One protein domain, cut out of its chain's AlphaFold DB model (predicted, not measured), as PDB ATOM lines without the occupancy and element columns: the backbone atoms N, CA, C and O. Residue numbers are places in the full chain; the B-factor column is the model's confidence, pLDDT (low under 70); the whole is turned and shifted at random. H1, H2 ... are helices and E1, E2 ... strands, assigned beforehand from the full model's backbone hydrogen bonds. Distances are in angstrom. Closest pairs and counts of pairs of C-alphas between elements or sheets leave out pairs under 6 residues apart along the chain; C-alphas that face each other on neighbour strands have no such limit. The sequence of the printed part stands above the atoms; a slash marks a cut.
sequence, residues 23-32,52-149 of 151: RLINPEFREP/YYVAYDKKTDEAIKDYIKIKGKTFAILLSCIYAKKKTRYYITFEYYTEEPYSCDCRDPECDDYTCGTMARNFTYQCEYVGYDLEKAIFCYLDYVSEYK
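Overview. This is residues 23 to 32 and 52 to 149 of the 151 residues of an uncharacterized protein of viral metagenome (UniProt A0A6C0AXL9). A strongly twisted antiparallel sheet has one helix, H1, packed along one face, and its long hairpin E5 and E6 reaches away from this body as an arm with a loop, residues 102 to 118, at its tip. E4 and E5 make the middle of the sheet, the short E1 and E2 lie to one side near one end of E4, and E3 pairs with the other end of E4. The printed part has 108 residues, with six named strands followed by one named helix, in the order E1 E2 E3 E4 E5 E6 H1; the class is mixed, helices and strands. The whole is loose, with a radius of gyration of the C-alphas of 17.9 A, and elongated, spanning 56 by 34 by 27 A.

Along the chain. E1 is residues 28 to 30, with C-alpha 28 at (23.962, -2.437, 4.029). E2 is residues 53 to 57 and E3 residues 66 to 70. E4, residues 73 to 83, is 29.9 A long. E5, residues 88 to 101, is 38.7 A long and bends by 54 degrees at residue 92; its C-alpha 101 is at (56.892, -11.630, 13.874). E6, residues 119 to 131, is 37.6 A long. H1, residues 134 to 148, is 21.2 A long and ends with C-alpha 148 at (43.922, 10.638, -1.127).

Arrangement. The sheet is branched, and E4 has three neighbours: E2, beside residues 79 to 81, and E3, beside residues 73 to 77, lie on one side of it, and E5 on the other side. E3, E4, E5 and E6 form a meander, each strand the antiparallel neighbour of the one before. N 68 and O 75 of the hairpin E3 and E4 are 2.9 A apart, within hydrogen-bond range. In the hairpin E4 and E5, N 78 and O 93 are within range at 2.8 A, and in the hairpin E5 and E6, N 94 and O 126 at 2.7 A. E2 and E4 are antiparallel, with N 53 and O 81 at 2.9 A. E1 and E2 are antiparallel, with N 56 and O 28 at 2.8 A. H1 is on the sheet at a height of 8.3 A, over E5 and only just over E4, on which 3 of its 15 C-alphas fall. It runs along the strands, at 22 degrees to E5 on the local plane. The closest C-alphas of H1 and E5 are those of Ala 137 and Tyr 90, 6.2 A apart. In H1 every O i to N i+4 pair is within hydrogen-bond range. E1 and E6 are apart.

Size, cuts and confidence. The C-alphas of Glu 110 and Glu 135, the two farthest apart, are 56.5 A from each other. Residues 33 to 51 are not printed, and C-alphas 32 and 52 are 7.7 A apart across this cut. The link from E5 to E6 is long, 17 residues. Mean pLDDT of the printed part is 80.8; 14 residues are under 70, among them 101 to 107 and 115 to 117.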
ATOM      1  N   ARG A  23      28.203   1.097  -4.939       83.38
ATOM      2  CA  ARG A  23      28.318   0.309  -3.706       83.38
ATOM      3  C   ARG A  23      27.731   1.045  -2.494       83.38
ATOM      4  O   ARG A  23      27.238   0.415  -1.568       83.38
ATOM      5  N   LEU A  24      27.735   2.378  -2.516       83.12
ATOM      6  CA  LEU A  24      27.244   3.248  -1.443       83.12
ATOM      7  C   LEU A  24      25.803   3.729  -1.665       83.12
ATOM      8  O   LEU A  24      25.279   4.493  -0.857       83.12
ATOM      9  N   ILE A  25      25.135   3.283  -2.733       78.25
ATOM     10  CA  ILE A  25      23.709   3.547  -2.934       78.25
ATOM     11  C   ILE A  25      22.916   2.583  -2.046       78.25
ATOM     12  O   ILE A  25      22.798   1.395  -2.346       78.25
ATOM     13  N   ASN A  26      22.344   3.106  -0.958       75.44
ATOM     14  CA  ASN A  26      21.632   2.327   0.063       75.44
ATOM     15  C   ASN A  26      22.495   1.171   0.631       75.44
ATOM     16  O   ASN A  26      22.161  -0.013   0.440       75.44
ATOM     17  N   PRO A  27      23.623   1.517   1.284       83.31
ATOM     18  CA  PRO A  27      24.582   0.543   1.769       83.31
ATOM     19  C   PRO A  27      23.953  -0.295   2.880       83.31
ATOM     20  O   PRO A  27      23.198   0.204   3.717       83.31
ATOM     21  N   GLU A  28      24.271  -1.583   2.890       89.25
ATOM     22  CA  GLU A  28      23.962  -2.437   4.029       89.25
ATOM     23  C   GLU A  28      25.116  -2.357   5.022       89.25
ATOM     24  O   GLU A  28      26.273  -2.446   4.624       89.25
ATOM     25  N   PHE A  29      24.811  -2.183   6.304       89.38
ATOM     26  CA  PHE A  29      25.828  -2.141   7.346       89.38
ATOM     27  C   PHE A  29      25.817  -3.452   8.122       89.38
ATOM     28  O   PHE A  29      24.799  -3.794   8.731       89.38
ATOM     29  N   ARG A  30      26.944  -4.167   8.117       87.31
ATOM     30  CA  ARG A  30      27.107  -5.453   8.812       87.31
ATOM     31  C   ARG A  30      28.273  -5.407   9.783       87.31
ATOM     32  O   ARG A  30      29.130  -4.526   9.693       87.31
ATOM     33  N   GLU A  31      28.266  -6.342  10.726       81.62
ATOM     34  CA  GLU A  31      29.408  -6.527  11.610       81.62
ATOM     35  C   GLU A  31      30.636  -6.889  10.763       81.62
ATOM     36  O   GLU A  31      30.519  -7.684   9.827       81.62
ATOM     37  N   PRO A  32      31.799  -6.291  11.043       70.44
ATOM     38  CA  PRO A  32      33.046  -6.687  10.410       70.44
ATOM     39  C   PRO A  32      33.309  -8.166  10.733       70.44
ATOM     40  O   PRO A  32      33.432  -8.541  11.894       70.44
ATOM     41  N   TYR A  52      30.371  -1.844  16.168       74.12
ATOM     42  CA  TYR A  52      30.486  -1.023  14.958       74.12
ATOM     43  C   TYR A  52      30.159  -1.863  13.719       74.12
ATOM     44  O   TYR A  52      30.529  -3.030  13.628       74.12
ATOM     45  N   TYR A  53      29.441  -1.263  12.775       87.12
ATOM     46  CA  TYR A  53      29.052  -1.886  11.514       87.12
ATOM     47  C   TYR A  53      29.712  -1.128  10.372       87.12
ATOM     48  O   TYR A  53      29.847   0.094  10.438       87.12
ATOM     49  N   VAL A  54      30.104  -1.824   9.314       90.00
ATOM     50  CA  VAL A  54      30.738  -1.226   8.130       90.00
ATOM     51  C   VAL A  54      29.849  -1.425   6.917       90.00
ATOM     52  O   VAL A  54      29.067  -2.372   6.878       90.00
ATOM     53  N   ALA A  55      29.922  -0.514   5.952       91.44
ATOM     54  CA  ALA A  55      29.175  -0.635   4.710       91.44
ATOM     55  C   ALA A  55      29.685  -1.838   3.896       91.44
ATOM     56  O   ALA A  55      30.892  -1.995   3.720       91.44
ATOM     57  N   TYR A  56      28.773  -2.674   3.402       89.62
ATOM     58  CA  TYR A  56      29.047  -3.866   2.598       89.62
ATOM     59  C   TYR A  56      28.555  -3.698   1.161       89.62
ATOM     60  O   TYR A  56      27.468  -3.165   0.917       89.62
ATOM     61  N   ASP A  57      29.338  -4.212   0.213       86.06
ATOM     62  CA  ASP A  57      28.922  -4.358  -1.174       86.06
ATOM     63  C   ASP A  57      28.120  -5.653  -1.317       86.06
ATOM     64  O   ASP A  57      28.634  -6.761  -1.176       86.06
ATOM     65  N   LYS A  58      26.836  -5.514  -1.646       82.19
ATOM     66  CA  LYS A  58      25.911  -6.640  -1.830       82.19
ATOM     67  C   LYS A  58      26.307  -7.572  -2.977       82.19
ATOM     68  O   LYS A  58      25.803  -8.688  -3.035       82.19
ATOM     69  N   LYS A  59      27.127  -7.109  -3.927       84.31
ATOM     70  CA  LYS A  59      27.562  -7.922  -5.069       84.31
ATOM     71  C   LYS A  59      28.714  -8.848  -4.711       84.31
ATOM     72  O   LYS A  59      28.716  -9.986  -5.168       84.31
ATOM     73  N   THR A  60      29.690  -8.344  -3.960       82.50
ATOM     74  CA  THR A  60      30.889  -9.104  -3.581       82.50
ATOM     75  C   THR A  60      30.752  -9.774  -2.221       82.50
ATOM     76  O   THR A  60      31.509 -10.692  -1.938       82.50
ATOM     77  N   ASP A  61      29.771  -9.359  -1.416       82.94
ATOM     78  CA  ASP A  61      29.594  -9.777  -0.022       82.94
ATOM     79  C   ASP A  61      30.769  -9.372   0.889       82.94
ATOM     80  O   ASP A  61      31.019  -9.970   1.933       82.94
ATOM     81  N   GLU A  62      31.477  -8.307   0.511       84.31
ATOM     82  CA  GLU A  62      32.647  -7.797   1.223       84.31
ATOM     83  C   GLU A  62      32.414  -6.378   1.746       84.31
ATOM     84  O   GLU A  62      31.602  -5.612   1.215       84.31
ATOM     85  N   ALA A  63      33.161  -6.002   2.786       87.56
ATOM     86  CA  ALA A  63      33.176  -4.627   3.264       87.56
ATOM     87  C   ALA A  63      33.690  -3.689   2.159       87.56
ATOM     88  O   ALA A  63      34.706  -3.957   1.515       87.56
ATOM     89  N   ILE A  64      33.017  -2.557   1.971       88.88
ATOM     90  CA  ILE A  64      33.430  -1.524   1.023       88.88
ATOM     91  C   ILE A  64      34.682  -0.855   1.580       88.88
ATOM     92  O   ILE A  64      34.620  -0.041   2.506       88.88
ATOM     93  N   LYS A  65      35.822  -1.225   1.000       88.62
ATOM     94  CA  LYS A  65      37.135  -0.665   1.299       88.62
ATOM     95  C   LYS A  65      37.666   0.051   0.061       88.62
ATOM     96  O   LYS A  65      37.677  -0.507  -1.037       88.62
ATOM     97  N   ASP A  66      38.144   1.268   0.262       88.75
ATOM     98  CA  ASP A  66      39.046   1.944  -0.668       88.75
ATOM     99  C   ASP A  66      40.390   2.139   0.033       88.75
ATOM    100  O   ASP A  66      40.451   2.200   1.258       88.75
ATOM    101  N   TYR A  67      41.480   2.221  -0.724       89.25
ATOM    102  CA  TYR A  67      42.811   2.412  -0.153       89.25
ATOM    103  C   TYR A  67      43.312   3.817  -0.451       89.25
ATOM    104  O   TYR A  67      43.408   4.237  -1.607       89.25
ATOM    105  N   ILE A  68      43.643   4.539   0.613       85.62
ATOM    106  CA  ILE A  68      44.120   5.916   0.558       85.62
ATOM    107  C   ILE A  68      45.494   6.042   1.210       85.62
ATOM    108  O   ILE A  68      45.882   5.220   2.045       85.62
ATOM    109  N   LYS A  69      46.238   7.094   0.859       84.44
ATOM    110  CA  LYS A  69      47.555   7.374   1.442       84.44
ATOM    111  C   LYS A  69      47.588   8.730   2.134       84.44
ATOM    112  O   LYS A  69      47.550   9.769   1.486       84.44
ATOM    113  N   ILE A  70      47.761   8.723   3.455       79.88
ATOM    114  CA  ILE A  70      47.858   9.934   4.281       79.88
ATOM    115  C   ILE A  70      49.238   9.968   4.938       79.88
ATOM    116  O   ILE A  70      49.641   9.031   5.627       79.88
ATOM    117  N   LYS A  71      49.989  11.061   4.732       81.69
ATOM    118  CA  LYS A  71      51.325  11.280   5.334       81.69
ATOM    119  C   LYS A  71      52.289  10.093   5.147       81.69
ATOM    120  O   LYS A  71      53.050   9.749   6.045       81.69
ATOM    121  N   GLY A  72      52.243   9.449   3.980       79.38
ATOM    122  CA  GLY A  72      53.123   8.326   3.646       79.38
ATOM    123  C   GLY A  72      52.644   6.948   4.110       79.38
ATOM    124  O   GLY A  72      53.225   5.960   3.673       79.38
ATOM    125  N   LYS A  73      51.580   6.865   4.918       81.38
ATOM    126  CA  LYS A  73      50.972   5.606   5.367       81.38
ATOM    127  C   LYS A  73      49.736   5.270   4.535       81.38
ATOM    128  O   LYS A  73      48.983   6.173   4.173       81.38
ATOM    129  N   THR A  74      49.548   3.988   4.244       86.44
ATOM    130  CA  THR A  74      48.371   3.473   3.534       86.44
ATOM    131  C   THR A  74      47.314   3.043   4.539       86.44
ATOM    132  O   THR A  74      47.634   2.364   5.513       86.44
ATOM    133  N   PHE A  75      46.069   3.422   4.279       84.06
ATOM    134  CA  PHE A  75      44.906   3.051   5.076       84.06
ATOM    135  C   PHE A  75      43.824   2.501   4.154       84.06
ATOM    136  O   PHE A  75      43.611   3.040   3.067       84.06
ATOM    137  N   ALA A  76      43.117   1.469   4.599       87.81
ATOM    138  CA  ALA A  76      41.793   1.167   4.090       87.81
ATOM    139  C   ALA A  76      40.798   2.145   4.731       87.81
ATOM    140  O   ALA A  76      40.750   2.278   5.952       87.81
ATOM    141  N   ILE A  77      40.018   2.848   3.919       87.69
ATOM    142  CA  ILE A  77      38.934   3.710   4.378       87.69
ATOM    143  C   ILE A  77      37.604   2.975   4.241       87.69
ATOM    144  O   ILE A  77      37.304   2.383   3.201       87.69
ATOM    145  N   LEU A  78      36.799   3.041   5.298       90.62
ATOM    146  CA  LEU A  78      35.477   2.445   5.388       90.62
ATOM    147  C   LEU A  78      34.453   3.488   5.833       90.62
ATOM    148  O   LEU A  78      34.722   4.319   6.704       90.62
ATOM    149  N   LEU A  79      33.244   3.384   5.290       91.75
ATOM    150  CA  LEU A  79      32.070   4.025   5.869       91.75
ATOM    151  C   LEU A  79      31.517   3.113   6.966       91.75
ATOM    152  O   LEU A  79      31.188   1.955   6.701       91.75
ATOM    153  N   SER A  80      31.395   3.625   8.188       90.38
ATOM    154  CA  SER A  80      30.940   2.839   9.333       90.38
ATOM    155  C   SER A  80      29.839   3.538  10.121       90.38
ATOM    156  O   SER A  80      29.600   4.746  10.003       90.38
ATOM    157  N   CYS A  81      29.117   2.759  10.920       89.62
ATOM    158  CA  CYS A  81      28.079   3.277  11.787       89.62
ATOM    159  C   CYS A  81      27.971   2.526  13.110       89.62
ATOM    160  O   CYS A  81      28.319   1.351  13.222       89.62
ATOM    161  N   ILE A  82      27.399   3.211  14.097       87.38
ATOM    162  CA  ILE A  82      26.969   2.630  15.366       87.38
ATOM    163  C   ILE A  82      25.471   2.876  15.511       87.38
ATOM    164  O   ILE A  82      25.003   4.023  15.519       87.38
ATOM    165  N   TYR A  83      24.713   1.792  15.665       84.88
ATOM    166  CA  TYR A  83      23.287   1.859  15.953       84.88
ATOM    167  C   TYR A  83      23.071   2.181  17.434       84.88
ATOM    168  O   TYR A  83      23.152   1.314  18.300       84.88
ATOM    169  N   ALA A  84      22.775   3.443  17.748       79.19
ATOM    170  CA  ALA A  84      22.327   3.824  19.084       79.19
ATOM    171  C   ALA A  84      20.793   3.856  19.157       79.19
ATOM    172  O   ALA A  84      20.119   4.182  18.183       79.19
ATOM    173  N   LYS A  85      20.237   3.622  20.355       77.06
ATOM    174  CA  LYS A  85      18.782   3.531  20.628       77.06
ATOM    175  C   LYS A  85      17.918   4.663  20.046       77.06
ATOM    176  O   LYS A  85      16.718   4.483  19.896       77.06
ATOM    177  N   LYS A  86      18.494   5.845  19.804       79.56
ATOM    178  CA  LYS A  86      17.770   7.034  19.322       79.56
ATOM    179  C   LYS A  86      18.083   7.395  17.872       79.56
ATOM    180  O   LYS A  86      17.197   7.880  17.181       79.56
ATOM    181  N   LYS A  87      19.343   7.255  17.454       85.62
ATOM    182  CA  LYS A  87      19.843   7.668  16.137       85.62
ATOM    183  C   LYS A  87      21.085   6.864  15.782       85.62
ATOM    184  O   LYS A  87      21.931   6.645  16.649       85.62
ATOM    185  N   THR A  88      21.223   6.522  14.510       89.38
ATOM    186  CA  THR A  88      22.460   5.968  13.958       89.38
ATOM    187  C   THR A  88      23.528   7.051  13.902       89.38
ATOM    188  O   THR A  88      23.260   8.166  13.457       89.38
ATOM    189  N   ARG A  89      24.728   6.745  14.397       88.88
ATOM    190  CA  ARG A  89      25.905   7.615  14.307       88.88
ATOM    191  C   ARG A  89      26.789   7.109  13.180       88.88
ATOM    192  O   ARG A  89      27.103   5.924  13.175       88.88
ATOM    193  N   TYR A  90      27.196   7.990  12.278       89.12
ATOM    194  CA  TYR A  90      28.053   7.657  11.147       89.12
ATOM    195  C   TYR A  90      29.470   8.178  11.352       89.12
ATOM    196  O   TYR A  90      29.675   9.276  11.887       89.12
ATOM    197  N   TYR A  91      30.429   7.377  10.906       88.81
ATOM    198  CA  TYR A  91      31.854   7.612  11.050       88.81
ATOM    199  C   TYR A  91      32.578   7.278   9.745       88.81
ATOM    200  O   TYR A  91      32.115   6.461   8.947       88.81
ATOM    201  N   ILE A  92      33.741   7.895   9.563       87.69
ATOM    202  CA  ILE A  92      34.755   7.432   8.619       87.69
ATOM    203  C   ILE A  92      35.779   6.637   9.417       87.69
ATOM    204  O   ILE A  92      36.361   7.170  10.362       87.69
ATOM    205  N   THR A  93      35.982   5.370   9.067       86.62
ATOM    206  CA  THR A  93      36.965   4.498   9.718       86.62
ATOM    207  C   THR A  93      38.167   4.304   8.808       86.62
ATOM    208  O   THR A  93      38.021   3.947   7.645       86.62
ATOM    209  N   PHE A  94      39.356   4.496   9.359       83.62
ATOM    210  CA  PHE A  94      40.646   4.225   8.747       83.62
ATOM    211  C   PHE A  94      41.241   2.984   9.406       83.62
ATOM    212  O   PHE A  94      41.551   2.990  10.594       83.62
ATOM    213  N   GLU A  95      41.390   1.923   8.634       83.56
ATOM    214  CA  GLU A  95      42.022   0.668   9.017       83.56
ATOM    215  C   GLU A  95      43.441   0.645   8.439       83.56
ATOM    216  O   GLU A  95      43.649   0.883   7.250       83.56
ATOM    217  N   TYR A  96      44.436   0.351   9.266       81.56
ATOM    218  CA  TYR A  96      45.765  -0.023   8.793       81.56
ATOM    219  C   TYR A  96      46.236  -1.253   9.550       81.56
ATOM    220  O   TYR A  96      45.804  -1.499  10.674       81.56
ATOM    221  N   TYR A  97      47.135  -2.020   8.946       73.25
ATOM    222  CA  TYR A  97      47.731  -3.175   9.597       73.25
ATOM    223  C   TYR A  97      49.245  -3.020   9.690       73.25
ATOM    224  O   TYR A  97      49.881  -2.424   8.816       73.25
ATOM    225  N   THR A  98      49.816  -3.550  10.763       74.38
ATOM    226  CA  THR A  98      51.248  -3.820  10.876       74.38
ATOM    227  C   THR A  98      51.470  -5.324  10.862       74.38
ATOM    228  O   THR A  98      50.623  -6.096  11.309       74.38
ATOM    229  N   GLU A  99      52.591  -5.745  10.291       74.06
ATOM    230  CA  GLU A  99      53.032  -7.135  10.309       74.06
ATOM    231  C   GLU A  99      54.254  -7.222  11.218       74.06
ATOM    232  O   GLU A  99      55.267  -6.568  10.967       74.06
ATOM    233  N   GLU A 100      54.147  -8.008  12.283       70.81
ATOM    234  CA  GLU A 100      55.222  -8.231  13.248       70.81
ATOM    235  C   GLU A 100      55.419  -9.738  13.440       70.81
ATOM    236  O   GLU A 100      54.441 -10.487  13.436       70.81
ATOM    237  N   PRO A 101      56.662 -10.225  13.582       67.62
ATOM    238  CA  PRO A 101      56.892 -11.630  13.874       67.62
ATOM    239  C   PRO A 101      56.338 -11.960  15.262       67.62
ATOM    240  O   PRO A 101      56.645 -11.290  16.250       67.62
ATOM    241  N   TYR A 102      55.538 -13.014  15.343       67.44
ATOM    242  CA  TYR A 102      55.056 -13.554  16.600       67.44
ATOM    243  C   TYR A 102      56.221 -14.236  17.322       67.44
ATOM    244  O   TYR A 102      56.751 -15.256  16.875       67.44
ATOM    245  N   SER A 103      56.644 -13.645  18.436       64.75
ATOM    246  CA  SER A 103      57.664 -14.208  19.313       64.75
ATOM    247  C   SER A 103      56.964 -14.855  20.497       64.75
ATOM    248  O   SER A 103      56.397 -14.143  21.325       64.75
ATOM    249  N   CYS A 104      57.022 -16.185  20.627       66.44
ATOM    250  CA  CYS A 104      56.831 -16.744  21.958       66.44
ATOM    251  C   CYS A 104      58.056 -16.364  22.787       66.44
ATOM    252  O   CYS A 104      59.193 -16.583  22.378       66.44
ATOM    253  N   ASP A 105      57.859 -15.819  23.983       64.75
ATOM    254  CA  ASP A 105      58.948 -15.544  24.936       64.75
ATOM    255  C   ASP A 105      59.618 -16.831  25.479       64.75
ATOM    256  O   ASP A 105      60.354 -16.809  26.463       64.75
ATOM    257  N   CYS A 106      59.376 -17.966  24.821       69.69
ATOM    258  CA  CYS A 106      59.858 -19.307  25.104       69.69
ATOM    259  C   CYS A 106      61.397 -19.404  25.088       69.69
ATOM    260  O   CYS A 106      61.946 -20.244  25.793       69.69
ATOM    261  N   ARG A 107      62.098 -18.539  24.322       62.91
ATOM    262  CA  ARG A 107      63.574 -18.533  24.123       62.91
ATOM    263  C   ARG A 107      64.174 -19.900  23.759       62.91
ATOM    264  O   ARG A 107      65.388 -20.079  23.840       62.91
ATOM    265  N   ASP A 108      63.323 -20.835  23.360       71.94
ATOM    266  CA  ASP A 108      63.656 -22.215  23.066       71.94
ATOM    267  C   ASP A 108      63.835 -22.354  21.548       71.94
ATOM    268  O   ASP A 108      62.881 -22.108  20.803       71.94
ATOM    269  N   PRO A 109      65.039 -22.708  21.063       65.00
ATOM    270  CA  PRO A 109      65.272 -22.994  19.651       65.00
ATOM    271  C   PRO A 109      64.410 -24.144  19.112       65.00
ATOM    272  O   PRO A 109      64.221 -24.232  17.901       65.00
ATOM    273  N   GLU A 110      63.909 -25.016  19.992       70.50
ATOM    274  CA  GLU A 110      63.056 -26.166  19.675       70.50
ATOM    275  C   GLU A 110      61.587 -25.914  20.046       70.50
ATOM    276  O   GLU A 110      60.827 -26.856  20.263       70.50
ATOM    277  N   CYS A 111      61.164 -24.647  20.139       69.31
ATOM    278  CA  CYS A 111      59.781 -24.346  20.479       69.31
ATOM    279  C   CYS A 111      58.796 -24.980  19.479       69.31
ATOM    280  O   CYS A 111      58.779 -24.633  18.300       69.31
ATOM    281  N   ASP A 112      57.941 -25.867  19.991       71.81
ATOM    282  CA  ASP A 112      56.901 -26.584  19.240       71.81
ATOM    283  C   ASP A 112      55.601 -25.765  19.084       71.81
ATOM    284  O   ASP A 112      54.562 -26.260  18.644       71.81
ATOM    285  N   ASP A 113      55.621 -24.484  19.472       73.06
ATOM    286  CA  ASP A 113      54.506 -23.583  19.206       73.06
ATOM    287  C   ASP A 113      54.513 -23.204  17.722       73.06
ATOM    288  O   ASP A 113      55.341 -22.417  17.264       73.06
ATOM    289  N   TYR A 114      53.550 -23.748  16.976       70.75
ATOM    290  CA  TYR A 114      53.366 -23.497  15.544       70.75
ATOM    291  C   TYR A 114      53.208 -22.011  15.184       70.75
ATOM    292  O   TYR A 114      53.325 -21.656  14.011       70.75
ATOM    293  N   THR A 115      52.906 -21.146  16.158       67.12
ATOM    294  CA  THR A 115      52.804 -19.698  15.955       67.12
ATOM    295  C   THR A 115      54.142 -18.975  16.115       67.12
ATOM    296  O   THR A 115      54.290 -17.864  15.602       67.12
ATOM    297  N   CYS A 116      55.145 -19.584  16.753       68.38
ATOM    298  CA  CYS A 116      56.471 -18.993  16.923       68.38
ATOM    299  C   CYS A 116      57.158 -18.767  15.566       68.38
ATOM    300  O   CYS A 116      57.270 -19.674  14.744       68.38
ATOM    301  N   GLY A 117      57.603 -17.535  15.309       66.38
ATOM    302  CA  GLY A 117      58.235 -17.149  14.043       66.38
ATOM    303  C   GLY A 117      57.260 -16.917  12.884       66.38
ATOM    304  O   GLY A 117      57.697 -16.537  11.796       66.38
ATOM    305  N   THR A 118      55.951 -17.095  13.093       71.94
ATOM    306  CA  THR A 118      54.936 -16.703  12.104       71.94
ATOM    307  C   THR A 118      54.745 -15.187  12.087       71.94
ATOM    308  O   THR A 118      55.028 -14.505  13.068       71.94
ATOM    309  N   MET A 119      54.278 -14.629  10.970       72.12
ATOM    310  CA  MET A 119      53.955 -13.200  10.893       72.12
ATOM    311  C   MET A 119      52.549 -12.961  11.446       72.12
ATOM    312  O   MET A 119      51.567 -13.444  10.880       72.12
ATOM    313  N   ALA A 120      52.445 -12.193  12.526       69.56
ATOM    314  CA  ALA A 120      51.183 -11.714  13.063       69.56
ATOM    315  C   ALA A 120      50.792 -10.393  12.390       69.56
ATOM    316  O   ALA A 120      51.608  -9.481  12.243       69.56
ATOM    317  N   ARG A 121      49.520 -10.284  11.993       67.75
ATOM    318  CA  ARG A 121      48.921  -9.035  11.509       67.75
ATOM    319  C   ARG A 121      48.171  -8.359  12.641       67.75
ATOM    320  O   ARG A 121      47.193  -8.905  13.144       67.75
ATOM    321  N   ASN A 122      48.599  -7.154  12.986       70.81
ATOM    322  CA  ASN A 122      47.938  -6.309  13.966       70.81
ATOM    323  C   ASN A 122      47.166  -5.219  13.229       70.81
ATOM    324  O   ASN A 122      47.759  -4.340  12.606       70.81
ATOM    325  N   PHE A 123      45.838  -5.273  13.291       73.12
ATOM    326  CA  PHE A 123      44.978  -4.244  12.718       73.12
ATOM    327  C   PHE A 123      44.748  -3.131  13.734       73.12
ATOM    328  O   PHE A 123      44.405  -3.381  14.886       73.12
ATOM    329  N   THR A 124      44.925  -1.889  13.301       73.62
ATOM    330  CA  THR A 124      44.588  -0.699  14.077       73.62
ATOM    331  C   THR A 124      43.548   0.116  13.327       73.62
ATOM    332  O   THR A 124      43.650   0.327  12.116       73.62
ATOM    333  N   TYR A 125      42.572   0.620  14.074       75.50
ATOM    334  CA  TYR A 125      41.476   1.416  13.548       75.50
ATOM    335  C   TYR A 125      41.517   2.821  14.140       75.50
ATOM    336  O   TYR A 125      41.714   3.008  15.337       75.50
ATOM    337  N   GLN A 126      41.299   3.821  13.297       78.25
ATOM    338  CA  GLN A 126      41.059   5.203  13.702       78.25
ATOM    339  C   GLN A 126      39.725   5.633  13.111       78.25
ATOM    340  O   GLN A 126      39.451   5.325  11.957       78.25
ATOM    341  N   CYS A 127      38.876   6.320  13.871       79.69
ATOM    342  CA  CYS A 127      37.581   6.760  13.361       79.69
ATOM    343  C   CYS A 127      37.350   8.254  13.579       79.69
ATOM    344  O   CYS A 127      37.777   8.833  14.577       79.69
ATOM    345  N   GLU A 128      36.646   8.871  12.636       81.50
ATOM    346  CA  GLU A 128      36.201  10.256  12.708       81.50
ATOM    347  C   GLU A 128      34.672  10.303  12.685       81.50
ATOM    348  O   GLU A 128      34.033   9.784  11.770       81.50
ATOM    349  N   TYR A 129      34.071  10.927  13.700       84.50
ATOM    350  CA  TYR A 129      32.623  11.110  13.771       84.50
ATOM    351  C   TYR A 129      32.140  12.177  12.783       84.50
ATOM    352  O   TYR A 129      32.557  13.332  12.858       84.50
ATOM    353  N   VAL A 130      31.184  11.820  11.921       85.12
ATOM    354  CA  VAL A 130      30.641  12.736  10.902       85.12
ATOM    355  C   VAL A 130      29.321  13.378  11.334       85.12
ATOM    356  O   VAL A 130      29.065  14.565  11.068       85.12
ATOM    357  N   GLY A 131      28.445  12.591  11.963       84.25
ATOM    358  CA  GLY A 131      27.093  13.022  12.304       84.25
ATOM    359  C   GLY A 131      26.059  11.897  12.324       84.25
ATOM    360  O   GLY A 131      26.381  10.717  12.429       84.25
ATOM    361  N   TYR A 132      24.791  12.292  12.206       89.06
ATOM    362  CA  TYR A 132      23.629  11.392  12.157       89.06
ATOM    363  C   TYR A 132      23.024  11.256  10.751       89.06
ATOM    364  O   TYR A 132      22.001  10.600  10.590       89.06
ATOM    365  N   ASP A 133      23.609  11.928   9.761       88.50
ATOM    366  CA  ASP A 133      23.121  11.985   8.385       88.50
ATOM    367  C   ASP A 133      23.986  11.073   7.506       88.50
ATOM    368  O   ASP A 133      25.202  11.273   7.417       88.50
ATOM    369  N   LEU A 134      23.358  10.059   6.905       87.94
ATOM    370  CA  LEU A 134      24.033   9.078   6.057       87.94
ATOM    371  C   LEU A 134      24.569   9.711   4.774       87.94
ATOM    372  O   LEU A 134      25.686   9.400   4.375       87.94
ATOM    373  N   GLU A 135      23.803  10.597   4.135       86.50
ATOM    374  CA  GLU A 135      24.217  11.229   2.882       86.50
ATOM    375  C   GLU A 135      25.463  12.070   3.124       86.50
ATOM    376  O   GLU A 135      26.462  11.926   2.420       86.50
ATOM    377  N   LYS A 136      25.457  12.866   4.200       86.19
ATOM    378  CA  LYS A 136      26.640  13.623   4.621       86.19
ATOM    379  C   LYS A 136      27.848  12.709   4.854       86.19
ATOM    380  O   LYS A 136      28.956  13.061   4.462       86.19
ATOM    381  N   ALA A 137      27.652  11.554   5.489       88.81
ATOM    382  CA  ALA A 137      28.733  10.605   5.737       88.81
ATOM    383  C   ALA A 137      29.283   9.974   4.450       88.81
ATOM    384  O   ALA A 137      30.500   9.863   4.311       88.81
ATOM    385  N   ILE A 138      28.417   9.643   3.488       88.81
ATOM    386  CA  ILE A 138      28.826   9.175   2.157       88.81
ATOM    387  C   ILE A 138      29.632  10.258   1.431       88.81
ATOM    388  O   ILE A 138      30.673   9.950   0.856       88.81
ATOM    389  N   PHE A 139      29.209  11.524   1.492       85.12
ATOM    390  CA  PHE A 139      29.970  12.619   0.886       85.12
ATOM    391  C   PHE A 139      31.356  12.771   1.517       85.12
ATOM    392  O   PHE A 139      32.343  12.793   0.793       85.12
ATOM    393  N   CYS A 140      31.456  12.768   2.850       86.19
ATOM    394  CA  CYS A 140      32.755  12.817   3.524       86.19
ATOM    395  C   CYS A 140      33.659  11.633   3.136       86.19
ATOM    396  O   CYS A 140      34.856  11.818   2.938       86.19
ATOM    397  N   TYR A 141      33.099  10.426   3.007       88.94
ATOM    398  CA  TYR A 141      33.841   9.253   2.540       88.94
ATOM    399  C   TYR A 141      34.407   9.464   1.128       88.94
ATOM    400  O   TYR A 141      35.598   9.257   0.898       88.94
ATOM    401  N   LEU A 142      33.561   9.897   0.188       86.56
ATOM    402  CA  LEU A 142      33.958  10.122  -1.201       86.56
ATOM    403  C   LEU A 142      34.988  11.248  -1.335       86.56
ATOM    404  O   LEU A 142      35.896  11.122  -2.153       86.56
ATOM    405  N   ASP A 143      34.896  12.295  -0.511       84.88
ATOM    406  CA  ASP A 143      35.883  13.376  -0.465       84.88
ATOM    407  C   ASP A 143      37.270  12.838  -0.074       84.88
ATOM    408  O   ASP A 143      38.249  13.077  -0.784       84.88
ATOM    409  N   TYR A 144      37.354  12.023   0.989       83.56
ATOM    410  CA  TYR A 144      38.609  11.375   1.387       83.56
ATOM    411  C   TYR A 144      39.177  10.478   0.284       83.56
ATOM    412  O   TYR A 144      40.378  10.515   0.009       83.56
ATOM    413  N   VAL A 145      38.326   9.665  -0.350       85.56
ATOM    414  CA  VAL A 145      38.753   8.799  -1.453       85.56
ATOM    415  C   VAL A 145      39.260   9.645  -2.614       85.56
ATOM    416  O   VAL A 145      40.325   9.350  -3.132       85.56
ATOM    417  N   SER A 146      38.563  10.710  -3.007       83.00
ATOM    418  CA  SER A 146      38.972  11.557  -4.130       83.00
ATOM    419  C   SER A 146      40.283  12.306  -3.875       83.00
ATOM    420  O   SER A 146      41.052  12.505  -4.812       83.00
ATOM    421  N   GLU A 147      40.529  12.757  -2.645       79.88
ATOM    422  CA  GLU A 147      41.715  13.552  -2.306       79.88
ATOM    423  C   GLU A 147      42.970  12.684  -2.125       79.88
ATOM    424  O   GLU A 147      44.071  13.093  -2.496       79.88
ATOM    425  N   TYR A 148      42.808  11.476  -1.578       77.19
ATOM    426  CA  TYR A 148      43.922  10.638  -1.127       77.19
ATOM    427  C   TYR A 148      44.024   9.287  -1.842       77.19
ATOM    428  O   TYR A 148      44.837   8.454  -1.414       77.19
ATOM    429  N   LYS A 149      43.222   9.037  -2.895       75.94
ATOM    430  CA  LYS A 149      43.269   7.766  -3.633       75.94
ATOM    431  C   LYS A 149      44.679   7.491  -4.124       75.94
ATOM    432  O   LYS A 149      45.336   8.357  -4.702       75.94
TER     433      LYS A 149